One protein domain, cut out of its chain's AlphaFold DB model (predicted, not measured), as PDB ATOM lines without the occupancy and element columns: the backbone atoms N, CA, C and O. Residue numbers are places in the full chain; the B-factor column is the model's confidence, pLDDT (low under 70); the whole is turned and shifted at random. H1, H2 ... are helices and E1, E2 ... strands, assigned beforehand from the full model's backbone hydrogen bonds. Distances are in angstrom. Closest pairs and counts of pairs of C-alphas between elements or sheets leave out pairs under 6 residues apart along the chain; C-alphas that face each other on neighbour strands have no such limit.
ATOM      1  N   LEU A   7     207.565 168.863 107.874       93.56
ATOM      2  CA  LEU A   7     206.789 169.062 109.094       93.56
ATOM      3  C   LEU A   7     205.304 168.994 108.764       93.56
ATOM      4  O   LEU A   7     204.779 169.812 108.020       93.56
ATOM      5  N   TYR A   8     204.621 168.037 109.374       93.75
ATOM      6  CA  TYR A   8     203.188 167.846 109.245       93.75
ATOM      7  C   TYR A   8     202.447 168.221 110.521       93.75
ATOM      8  O   TYR A   8     202.823 167.804 111.624       93.75
ATOM      9  N   THR A   9     201.354 168.956 110.369       92.12
ATOM     10  CA  THR A   9     200.402 169.253 111.437       92.12
ATOM     11  C   THR A   9     198.981 169.186 110.904       92.12
ATOM     12  O   THR A   9     198.746 169.303 109.704       92.12
ATOM     13  N   GLU A  10     198.021 169.024 111.801       89.44
ATOM     14  CA  GLU A  10     196.603 169.092 111.473       89.44
ATOM     15  C   GLU A  10     195.976 170.275 112.194       89.44
ATOM     16  O   GLU A  10     196.308 170.552 113.346       89.44
ATOM     17  N   ALA A  11     195.090 170.989 111.508       84.94
ATOM     18  CA  ALA A  11     194.353 172.100 112.090       84.94
ATOM     19  C   ALA A  11     192.924 172.137 111.555       84.94
ATOM     20  O   ALA A  11     192.661 171.819 110.393       84.94
ATOM     21  N   GLU A  12     191.992 172.566 112.399       81.38
ATOM     22  CA  GLU A  12     190.627 172.867 111.984       81.38
ATOM     23  C   GLU A  12     190.618 174.205 111.241       81.38
ATOM     24  O   GLU A  12     190.556 175.285 111.827       81.38
ATOM     25  N   LEU A  13     190.740 174.134 109.915       73.75
ATOM     26  CA  LEU A  13     190.716 175.309 109.055       73.75
ATOM     27  C   LEU A  13     189.321 175.483 108.464       73.75
ATOM     28  O   LEU A  13     188.882 174.691 107.630       73.75
ATOM     29  N   VAL A  14     188.654 176.571 108.848       71.88
ATOM     30  CA  VAL A  14     187.348 176.948 108.306       71.88
ATOM     31  C   VAL A  14     187.510 178.132 107.356       71.88
ATOM     32  O   VAL A  14     188.108 179.154 107.696       71.88
ATOM     33  N   ASN A  15     186.952 178.022 106.149       71.75
ATOM     34  CA  ASN A  15     186.873 179.160 105.239       71.75
ATOM     35  C   ASN A  15     185.902 180.206 105.823       71.75
ATOM     36  O   ASN A  15     184.716 179.921 105.981       71.75
ATOM     37  N   LYS A  16     186.397 181.419 106.114       73.31
ATOM     38  CA  LYS A  16     185.604 182.509 106.714       73.31
ATOM     39  C   LYS A  16     184.352 182.876 105.907       73.31
ATOM     40  O   LYS A  16     183.329 183.188 106.506       73.31
ATOM     41  N   TRP A  17     184.406 182.804 104.578       72.12
ATOM     42  CA  TRP A  17     183.251 183.064 103.714       72.12
ATOM     43  C   TRP A  17     182.219 181.943 103.799       72.12
ATOM     44  O   TRP A  17     181.038 182.218 103.975       72.12
ATOM     45  N   ALA A  18     182.656 180.681 103.753       71.56
ATOM     46  CA  ALA A  18     181.757 179.536 103.897       71.56
ATOM     47  C   ALA A  18     181.098 179.501 105.287       71.56
ATOM     48  O   ALA A  18     179.897 179.259 105.396       71.56
ATOM     49  N   ALA A  19     181.866 179.818 106.333       76.88
ATOM     50  CA  ALA A  19     181.356 180.018 107.685       76.88
ATOM     51  C   ALA A  19     180.307 181.133 107.742       76.88
ATOM     52  O   ALA A  19     179.224 180.917 108.276       76.88
ATOM     53  N   GLY A  20     180.617 182.299 107.165       75.44
ATOM     54  CA  GLY A  20     179.721 183.453 107.102       75.44
ATOM     55  C   GLY A  20     178.410 183.150 106.378       75.44
ATOM     56  O   GLY A  20     177.341 183.540 106.842       75.44
ATOM     57  N   THR A  21     178.457 182.401 105.278       79.06
ATOM     58  CA  THR A  21     177.244 181.936 104.598       79.06
ATOM     59  C   THR A  21     176.462 180.976 105.487       79.06
ATOM     60  O   THR A  21     175.267 181.172 105.679       79.06
ATOM     61  N   ALA A  22     177.121 179.980 106.084       76.81
ATOM     62  CA  ALA A  22     176.458 178.972 106.906       76.81
ATOM     63  C   ALA A  22     175.721 179.585 108.110       76.81
ATOM     64  O   ALA A  22     174.563 179.253 108.333       76.81
ATOM     65  N   VAL A  23     176.320 180.534 108.840       76.69
ATOM     66  CA  VAL A  23     175.657 181.162 110.005       76.69
ATOM     67  C   VAL A  23     174.402 181.968 109.637       76.69
ATOM     68  O   VAL A  23     173.516 182.126 110.472       76.69
ATOM     69  N   ASN A  24     174.282 182.425 108.386       76.56
ATOM     70  CA  ASN A  24     173.110 183.161 107.900       76.56
ATOM     71  C   ASN A  24     171.935 182.254 107.484       76.56
ATOM     72  O   ASN A  24     170.843 182.752 107.226       76.56
ATOM     73  N   PHE A  25     172.116 180.928 107.458       79.38
ATOM     74  CA  PHE A  25     171.067 179.956 107.101       79.38
ATOM     75  C   PHE A  25     170.255 179.435 108.306       79.38
ATOM     76  O   PHE A  25     169.547 178.430 108.201       79.38
ATOM     77  N   GLY A  26     170.339 180.094 109.468       71.81
ATOM     78  CA  GLY A  26     169.590 179.703 110.668       71.81
ATOM     79  C   GLY A  26     169.918 178.275 111.127       71.81
ATOM     80  O   GLY A  26     171.067 177.843 111.068       71.81
ATOM     81  N   VAL A  27     168.914 177.514 111.573       70.75
ATOM     82  CA  VAL A  27     169.105 176.161 112.141       70.75
ATOM     83  C   VAL A  27     169.732 175.181 111.134       70.75
ATOM     84  O   VAL A  27     170.583 174.375 111.504       70.75
ATOM     85  N   ALA A  28     169.384 175.294 109.845       70.75
ATOM     86  CA  ALA A  28     169.994 174.506 108.768       70.75
ATOM     87  C   ALA A  28     171.479 174.862 108.556       70.75
ATOM     88  O   ALA A  28     172.299 174.007 108.216       70.75
ATOM     89  N   GLY A  29     171.835 176.116 108.833       72.69
ATOM     90  CA  GLY A  29     173.196 176.631 108.807       72.69
ATOM     91  C   GLY A  29     174.148 175.960 109.796       72.69
ATOM     92  O   GLY A  29     175.326 175.780 109.490       72.69
ATOM     93  N   GLY A  30     173.639 175.516 110.949       68.56
ATOM     94  CA  GLY A  30     174.437 174.842 111.978       68.56
ATOM     95  C   GLY A  30     175.048 173.519 111.503       68.56
ATOM     96  O   GLY A  30     176.229 173.267 111.742       68.56
ATOM     97  N   ALA A  31     174.285 172.702 110.771       69.56
ATOM     98  CA  ALA A  31     174.773 171.434 110.221       69.56
ATOM     99  C   ALA A  31     175.822 171.649 109.115       69.56
ATOM    100  O   ALA A  31     176.825 170.938 109.051       69.56
ATOM    101  N   VAL A  32     175.625 172.674 108.281       70.00
ATOM    102  CA  VAL A  32     176.591 173.062 107.246       70.00
ATOM    103  C   VAL A  32     177.884 173.562 107.889       70.00
ATOM    104  O   VAL A  32     178.962 173.127 107.497       70.00
ATOM    105  N   TYR A  33     177.788 174.410 108.916       69.25
ATOM    106  CA  TYR A  33     178.941 174.932 109.649       69.25
ATOM    107  C   TYR A  33     179.766 173.816 110.308       69.25
ATOM    108  O   TYR A  33     180.984 173.782 110.146       69.25
ATOM    109  N   GLN A  34     179.111 172.852 110.960       67.50
ATOM    110  CA  GLN A  34     179.764 171.658 111.514       67.50
ATOM    111  C   GLN A  34     180.489 170.842 110.430       67.50
ATOM    112  O   GLN A  34     181.613 170.395 110.633       67.50
ATOM    113  N   GLY A  35     179.902 170.713 109.234       65.81
ATOM    114  CA  GLY A  35     180.542 170.048 108.095       65.81
ATOM    115  C   GLY A  35     181.780 170.768 107.539       65.81
ATOM    116  O   GLY A  35     182.588 170.130 106.855       65.81
ATOM    117  N   LEU A  36     181.942 172.065 107.829       68.75
ATOM    118  CA  LEU A  36     183.113 172.866 107.453       68.75
ATOM    119  C   LEU A  36     184.265 172.734 108.458       68.75
ATOM    120  O   LEU A  36     185.419 172.930 108.072       68.75
ATOM    121  N   ILE A  37     183.973 172.389 109.716       67.62
ATOM    122  CA  ILE A  37     184.975 172.112 110.751       67.62
ATOM    123  C   ILE A  37     185.476 170.681 110.541       67.62
ATOM    124  O   ILE A  37     185.013 169.721 111.151       67.62
ATOM    125  N   LYS A  38     186.410 170.523 109.604       70.31
ATOM    126  CA  LYS A  38     187.138 169.267 109.400       70.31
ATOM    127  C   LYS A  38     188.626 169.530 109.545       70.31
ATOM    128  O   LYS A  38     189.129 170.508 108.990       70.31
ATOM    129  N   GLY A  39     189.315 168.646 110.263       74.50
ATOM    130  CA  GLY A  39     190.771 168.673 110.368       74.50
ATOM    131  C   GLY A  39     191.402 168.617 108.978       74.50
ATOM    132  O   GLY A  39     191.098 167.727 108.186       74.50
ATOM    133  N   LYS A  40     192.237 169.606 108.665       84.25
ATOM    134  CA  LYS A  40     193.009 169.683 107.424       84.25
ATOM    135  C   LYS A  40     194.459 169.354 107.724       84.25
ATOM    136  O   LYS A  40     195.012 169.865 108.697       84.25
ATOM    137  N   GLY A  41     195.072 168.542 106.868       90.19
ATOM    138  CA  GLY A  41     196.510 168.312 106.904       90.19
ATOM    139  C   GLY A  41     197.267 169.516 106.351       90.19
ATOM    140  O   GLY A  41     196.875 170.087 105.333       90.19
ATOM    141  N   ILE A  42     198.344 169.896 107.024       93.06
ATOM    142  CA  ILE A  42     199.265 170.956 106.620       93.06
ATOM    143  C   ILE A  42     200.660 170.344 106.598       93.06
ATOM    144  O   ILE A  42     201.110 169.805 107.609       93.06
ATOM    145  N   VAL A  43     201.341 170.444 105.462       94.81
ATOM    146  CA  VAL A  43     202.735 170.035 105.294       94.81
ATOM    147  C   VAL A  43     203.578 171.262 104.995       94.81
ATOM    148  O   VAL A  43     203.275 172.034 104.089       94.81
ATOM    149  N   TRP A  44     204.662 171.410 105.736       93.81
ATOM    150  CA  TRP A  44     205.765 172.289 105.397       93.81
ATOM    151  C   TRP A  44     206.910 171.451 104.834       93.81
ATOM    152  O   TRP A  44     207.400 170.547 105.510       93.81
ATOM    153  N   ASP A  45     207.297 171.740 103.596       92.94
ATOM    154  CA  ASP A  45     208.449 171.144 102.920       92.94
ATOM    155  C   ASP A  45     209.683 172.011 103.189       92.94
ATOM    156  O   ASP A  45     209.773 173.151 102.720       92.94
ATOM    157  N   PHE A  46     210.640 171.485 103.956       91.81
ATOM    158  CA  PHE A  46     211.843 172.229 104.335       91.81
ATOM    159  C   PHE A  46     212.773 172.494 103.149       91.81
ATOM    160  O   PHE A  46     213.468 173.514 103.127       91.81
ATOM    161  N   LYS A  47     212.794 171.587 102.169       89.94
ATOM    162  CA  LYS A  47     213.705 171.636 101.025       89.94
ATOM    163  C   LYS A  47     213.242 172.670 100.010       89.94
ATOM    164  O   LYS A  47     214.039 173.499  99.572       89.94
ATOM    165  N   ASN A  48     211.956 172.637  99.676       90.50
ATOM    166  CA  ASN A  48     211.358 173.543  98.698       90.50
ATOM    167  C   ASN A  48     210.863 174.853  99.333       90.50
ATOM    168  O   ASN A  48     210.637 175.824  98.619       90.50
ATOM    169  N   LYS A  49     210.785 174.922 100.673       92.06
ATOM    170  CA  LYS A  49     210.273 176.071 101.445       92.06
ATOM    171  C   LYS A  49     208.822 176.403 101.090       92.06
ATOM    172  O   LYS A  49     208.457 177.570 100.942       92.06
ATOM    173  N   GLU A  50     207.996 175.366 100.971       91.44
ATOM    174  CA  GLU A  50     206.601 175.472 100.542       91.44
ATOM    175  C   GLU A  50     205.626 174.920 101.583       91.44
ATOM    176  O   GLU A  50     205.876 173.903 102.235       91.44
ATOM    177  N   PHE A  51     204.472 175.584 101.701       90.06
ATOM    178  CA  PHE A  51     203.342 175.115 102.498       90.06
ATOM    179  C   PHE A  51     202.292 174.470 101.600       90.06
ATOM    180  O   PHE A  51     201.737 175.116 100.712       90.06
ATOM    181  N   ASN A  52     201.946 173.228 101.913       91.81
ATOM    182  CA  ASN A  52     200.852 172.500 101.296       91.81
ATOM    183  C   ASN A  52     199.729 172.322 102.319       91.81
ATOM    184  O   ASN A  52     199.962 171.892 103.448       91.81
ATOM    185  N   ILE A  53     198.501 172.664 101.932       91.00
ATOM    186  CA  ILE A  53     197.308 172.487 102.765       91.00
ATOM    187  C   ILE A  53     196.368 171.553 102.021       91.00
ATOM    188  O   ILE A  53     195.887 171.894 100.944       91.00
ATOM    189  N   PHE A  54     196.055 170.410 102.623       92.12
ATOM    190  CA  PHE A  54     195.148 169.423 102.048       92.12
ATOM    191  C   PHE A  54     193.700 169.848 102.305       92.12
ATOM    192  O   PHE A  54     193.060 169.402 103.261       92.12
ATOM    193  N   LYS A  55     193.170 170.771 101.491       85.31
ATOM    194  CA  LYS A  55     191.771 171.230 101.606       85.31
ATOM    195  C   LYS A  55     190.812 170.168 101.064       85.31
ATOM    196  O   LYS A  55     189.672 170.080 101.540       85.31
ATOM    197  N   SER A  56     191.285 169.357 100.123       88.44
ATOM    198  CA  SER A  56     190.585 168.230  99.518       88.44
ATOM    199  C   SER A  56     191.475 166.983  99.423       88.44
ATOM    200  O   SER A  56     192.690 167.050  99.602       88.44
ATOM    201  N   CYS A  57     190.864 165.837  99.123       91.50
ATOM    202  CA  CYS A  57     191.593 164.609  98.812       91.50
ATOM    203  C   CYS A  57     192.446 164.756  97.541       91.50
ATOM    204  O   CYS A  57     193.529 164.191  97.465       91.50
ATOM    205  N   LYS A  58     192.000 165.579  96.580       92.69
ATOM    206  CA  LYS A  58     192.768 165.887  95.370       92.69
ATOM    207  C   LYS A  58     194.073 166.604  95.708       92.69
ATOM    208  O   LYS A  58     195.115 166.194  95.225       92.69
ATOM    209  N   ASP A  59     194.016 167.601  96.591       93.12
ATOM    210  CA  ASP A  59     195.201 168.355  97.025       93.12
ATOM    211  C   ASP A  59     196.229 167.428  97.696       93.12
ATOM    212  O   ASP A  59     197.434 167.577  97.511       93.12
ATOM    213  N   TYR A  60     195.754 166.453  98.481       94.38
ATOM    214  CA  TYR A  60     196.610 165.421  99.061       94.38
ATOM    215  C   TYR A  60     197.206 164.504  97.983       94.38
ATOM    216  O   TYR A  60     198.413 164.267  97.998       94.38
ATOM    217  N   ASN A  61     196.392 164.019  97.040       95.56
ATOM    218  CA  ASN A  61     196.855 163.146  95.962       95.56
ATOM    219  C   ASN A  61     197.913 163.834  95.087       95.56
ATOM    220  O   ASN A  61     198.962 163.250  94.858       95.56
ATOM    221  N   GLU A  62     197.695 165.092  94.692       95.00
ATOM    222  CA  GLU A  62     198.675 165.891  93.934       95.00
ATOM    223  C   GLU A  62     200.002 166.039  94.696       95.00
ATOM    224  O   GLU A  62     201.083 166.029  94.104       95.00
ATOM    225  N   PHE A  63     199.941 166.144  96.026       94.44
ATOM    226  CA  PHE A  63     201.135 166.197  96.860       94.44
ATOM    227  C   PHE A  63     201.850 164.839  96.971       94.44
ATOM    228  O   PHE A  63     203.086 164.815  96.930       94.44
ATOM    229  N   ILE A  64     201.119 163.736  97.170       95.56
ATOM    230  CA  ILE A  64     201.705 162.430  97.511       95.56
ATOM    231  C   ILE A  64     202.069 161.585  96.289       95.56
ATOM    232  O   ILE A  64     203.051 160.857  96.356       95.56
ATOM    233  N   GLU A  65     201.346 161.710  95.175       95.94
ATOM    234  CA  GLU A  65     201.544 160.932  93.944       95.94
ATOM    235  C   GLU A  65     203.010 160.898  93.470       95.94
ATOM    236  O   GLU A  65     203.540 159.802  93.292       95.94
ATOM    237  N   PRO A  66     203.745 162.029  93.377       94.38
ATOM    238  CA  PRO A  66     205.150 161.998  92.965       94.38
ATOM    239  C   PRO A  66     206.123 161.467  94.036       94.38
ATOM    240  O   PRO A  66     207.318 161.362  93.767       94.38
ATOM    241  N   LYS A  67     205.660 161.194  95.263       92.81
ATOM    242  CA  LYS A  67     206.495 160.798  96.417       92.81
ATOM    243  C   LYS A  67     206.257 159.349  96.844       92.81
ATOM    244  O   LYS A  67     207.191 158.685  97.284       92.81
ATOM    245  N   LEU A  68     205.010 158.890  96.760       94.81
ATOM    246  CA  LEU A  68     204.559 157.579  97.205       94.81
ATOM    247  C   LEU A  68     203.263 157.208  96.460       94.81
ATOM    248  O   LEU A  68     202.158 157.440  96.947       94.81
ATOM    249  N   GLU A  69     203.407 156.642  95.260       93.56
ATOM    250  CA  GLU A  69     202.296 156.351  94.335       93.56
ATOM    251  C   GLU A  69     201.205 155.460  94.958       93.56
ATOM    252  O   GLU A  69     200.012 155.687  94.771       93.56
ATOM    253  N   ASN A  70     201.588 154.486  95.789       94.50
ATOM    254  CA  ASN A  70     200.650 153.588  96.470       94.50
ATOM    255  C   ASN A  70     199.875 154.241  97.632       94.50
ATOM    256  O   ASN A  70     199.020 153.585  98.221       94.50
ATOM    257  N   ALA A  71     200.169 155.497  97.981       95.44
ATOM    258  CA  ALA A  71     199.451 156.254  99.007       95.44
ATOM    259  C   ALA A  71     198.369 157.190  98.435       95.44
ATOM    260  O   ALA A  71     197.740 157.936  99.194       95.44
ATOM    261  N   VAL A  72     198.143 157.157  97.117       95.88
ATOM    262  CA  VAL A  72     197.046 157.858  96.438       95.88
ATOM    263  C   VAL A  72     195.703 157.248  96.851       95.88
ATOM    264  O   VAL A  72     195.509 156.033  96.812       95.88
ATOM    265  N   GLN A  73     194.749 158.096  97.234       93.75
ATOM    266  CA  GLN A  73     193.426 157.666  97.698       93.75
ATOM    267  C   GLN A  73     192.354 157.823  96.612       93.75
ATOM    268  O   GLN A  73     192.446 158.699  95.756       93.75
ATOM    269  N   GLN A  74     191.270 157.039  96.688       89.88
ATOM    270  CA  GLN A  74     190.165 157.095  95.709       89.88
ATOM    271  C   GLN A  74     189.194 158.282  95.887       89.88
ATOM    272  O   GLN A  74     188.303 158.488  95.069       89.88
ATOM    273  N   CYS A  75     189.367 159.103  96.928       85.38
ATOM    274  CA  CYS A  75     188.655 160.373  97.126       85.38
ATOM    275  C   CYS A  75     187.110 160.337  97.138       85.38
ATOM    276  O   CYS A  75     186.480 161.370  96.893       85.38
ATOM    277  N   GLU A  76     186.483 159.215  97.509       80.75
ATOM    278  CA  GLU A  76     185.016 159.033  97.491       80.75
ATOM    279  C   GLU A  76     184.227 160.117  98.251       80.75
ATOM    280  O   GLU A  76     183.114 160.472  97.870       80.75
ATOM    281  N   LYS A  77     184.796 160.671  99.331       75.50
ATOM    282  CA  LYS A  77     184.125 161.640 100.220       75.50
ATOM    283  C   LYS A  77     184.644 163.075 100.084       75.50
ATOM    284  O   LYS A  77     184.454 163.876 101.002       75.50
ATOM    285  N   HIS A  78     185.344 163.401  98.991       81.44
ATOM    286  CA  HIS A  78     186.061 164.669  98.732       81.44
ATOM    287  C   HIS A  78     187.163 165.055  99.737       81.44
ATOM    288  O   HIS A  78     188.041 165.851  99.406       81.44
ATOM    289  N   GLN A  79     187.126 164.530 100.958       85.19
ATOM    290  CA  GLN A  79     188.142 164.675 101.992       85.19
ATOM    291  C   GLN A  79     189.033 163.433 102.008       85.19
ATOM    292  O   GLN A  79     188.517 162.337 101.774       85.19
ATOM    293  N   PRO A  80     190.339 163.594 102.265       88.88
ATOM    294  CA  PRO A  80     191.217 162.449 102.413       88.88
ATOM    295  C   PRO A  80     190.901 161.718 103.723       88.88
ATOM    296  O   PRO A  80     190.453 162.316 104.706       88.88
ATOM    297  N   ASP A  81     191.158 160.418 103.740       90.50
ATOM    298  CA  ASP A  81     191.270 159.639 104.962       90.50
ATOM    299  C   ASP A  81     192.542 160.065 105.702       90.50
ATOM    300  O   ASP A  81     193.665 159.796 105.273       90.50
ATOM    301  N   MET A  82     192.350 160.754 106.825       89.06
ATOM    302  CA  MET A  82     193.436 161.328 107.610       89.06
ATOM    303  C   MET A  82     194.324 160.272 108.280       89.06
ATOM    304  O   MET A  82     195.476 160.575 108.580       89.06
ATOM    305  N   LEU A  83     193.840 159.043 108.500       91.19
ATOM    306  CA  LEU A  83     194.689 157.960 109.010       91.19
ATOM    307  C   LEU A  83     195.727 157.567 107.960       91.19
ATOM    308  O   LEU A  83     196.924 157.586 108.241       91.19
ATOM    309  N   GLN A  84     195.274 157.348 106.729       93.44
ATOM    310  CA  GLN A  84     196.148 157.028 105.600       93.44
ATOM    311  C   GLN A  84     197.108 158.184 105.276       93.44
ATOM    312  O   GLN A  84     198.278 157.950 104.977       93.44
ATOM    313  N   VAL A  85     196.662 159.444 105.406       93.25
ATOM    314  CA  VAL A  85     197.550 160.617 105.265       93.25
ATOM    315  C   VAL A  85     198.686 160.565 106.290       93.25
ATOM    316  O   VAL A  85     199.845 160.745 105.923       93.25
ATOM    317  N   ARG A  86     198.390 160.313 107.574       93.88
ATOM    318  CA  ARG A  86     199.420 160.237 108.630       93.88
ATOM    319  C   ARG A  86     200.426 159.122 108.367       93.88
ATOM    320  O   ARG A  86     201.621 159.334 108.573       93.88
ATOM    321  N   GLU A  87     199.954 157.963 107.916       94.69
ATOM    322  CA  GLU A  87     200.805 156.826 107.558       94.69
ATOM    323  C   GLU A  87     201.755 157.188 106.413       94.69
ATOM    324  O   GLU A  87     202.971 157.059 106.565       94.69
ATOM    325  N   ALA A  88     201.221 157.743 105.321       95.19
ATOM    326  CA  ALA A  88     202.008 158.172 104.169       95.19
ATOM    327  C   ALA A  88     203.052 159.235 104.544       95.19
ATOM    328  O   ALA A  88     204.228 159.105 104.207       95.19
ATOM    329  N   ILE A  89     202.653 160.254 105.313       93.69
ATOM    330  CA  ILE A  89     203.569 161.281 105.818       93.69
ATOM    331  C   ILE A  89     204.656 160.668 106.700       93.69
ATOM    332  O   ILE A  89     205.812 161.070 106.607       93.69
ATOM    333  N   SER A  90     204.331 159.689 107.547       93.69
ATOM    334  CA  SER A  90     205.338 159.058 108.401       93.69
ATOM    335  C   SER A  90     206.393 158.276 107.619       93.69
ATOM    336  O   SER A  90     207.482 158.080 108.158       93.69
ATOM    337  N   ILE A  91     206.082 157.841 106.396       93.94
ATOM    338  CA  ILE A  91     207.025 157.174 105.491       93.94
ATOM    339  C   ILE A  91     207.965 158.194 104.837       93.94
ATOM    340  O   ILE A  91     209.143 157.898 104.665       93.94
ATOM    341  N   ILE A  92     207.464 159.386 104.489       92.12
ATOM    342  CA  ILE A  92     208.223 160.371 103.695       92.12
ATOM    343  C   ILE A  92     208.882 161.502 104.507       92.12
ATOM    344  O   ILE A  92     209.668 162.254 103.930       92.12
ATOM    345  N   LYS A  93     208.512 161.679 105.787       84.62
ATOM    346  CA  LYS A  93     208.923 162.815 106.640       84.62
ATOM    347  C   LYS A  93     210.430 162.979 106.786       84.62
ATOM    348  O   LYS A  93     211.139 161.977 106.997       84.62
TER     349      LYS A  93
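What this domain is: This is residues 7 to 93 of the 93 residues of an uncharacterized protein of Flagellimonas maritima (UniProt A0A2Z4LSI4). A small three-strand sheet, E1, E2 and E3, has two helices, H3 and H4, side by side over one face, while no named helix is on its other face. A helical hairpin, H1 and H2, inserted between E1 and E2, reaches away beyond one end of the sheet as an arm and gives the model much of its length. The printed part has 87 residues, with four named helices and three named strands in the order E1 H1 H2 E2 E3 H3 H4; the sheet's order is E1 E2 E3, antiparallel throughout. The class is mixed, helices and strands. The whole is elongated, spanning 44 by 28 by 17 A, and only just loose, close to compact, with a radius of gyration of the C-alphas of 14.7 A.

How they stand to each other: E1, residues 7 to 12, is an edge strand and antiparallel to E2, residues 39 to 45, at 154 degrees; N 9 and O 42 are 2.9 A apart, within hydrogen-bond range. Between them in the chain, H1, residues 16 to 23, and H2, residues 26 to 36, form a helical hairpin. They touch, with the closest C-alphas, those of Ala 22 and Gly 29, 4.4 A apart, and run opposite ways at a tilt of 36 degrees, only just steep. Neither helix is on the sheet. E2 and E3, residues 50 to 54, form a hairpin, antiparallel at 159 degrees; N 52 and O 43 are 2.8 A apart, within hydrogen-bond range. H3, residues 57 to 64, is on the sheet at a height of 7.5 A, over E3 and along the strands, at 18 degrees to E3 on the local plane, which is fitted to just 6 C-alphas of the sheet. The closest C-alphas of H3 and E3 are those of Tyr 60 and Phe 54, 5.2 A apart. H4, residues 82 to 92, is on the same face at a height of 10.0 A, over E1 and E2; its closest C-alpha to E1 is that of Ile 89, 7.4 A from that of Tyr 8. H3 and H4 are close but not clearly touching, the closest C-alphas, those of Tyr 60 and Val 85, being 7.9 A apart; they run the same way at a shallow tilt of 11 degrees. Every O i to N i+4 pair is within hydrogen-bond range in H1, H3 and H4, and 5 of 7 are in H2.

Where its parts are: E1 begins at C-alpha 7, (206.789, 169.062, 109.094), and is 16.9 A long. H1 measures 10.6 A, and H2 15.5 A from C-alpha 26 at (169.590, 179.703, 110.668). E2 is 19.3 A long, E3 13.0 A and H3 10.4 A. H4 is 15.3 A long and ends at C-alpha 92, (208.223, 160.371, 103.695).

The domain as a whole: The two C-alphas farthest apart, those of Val 27 and Lys 47, are 46.2 A apart. The printed part has no cut. The link from H3 to H4, residues 65 to 81, is long; the other links are tight. The mean pLDDT of the printed part is 85.3, and residues 30 to 31 and 33 to 37 are under 70.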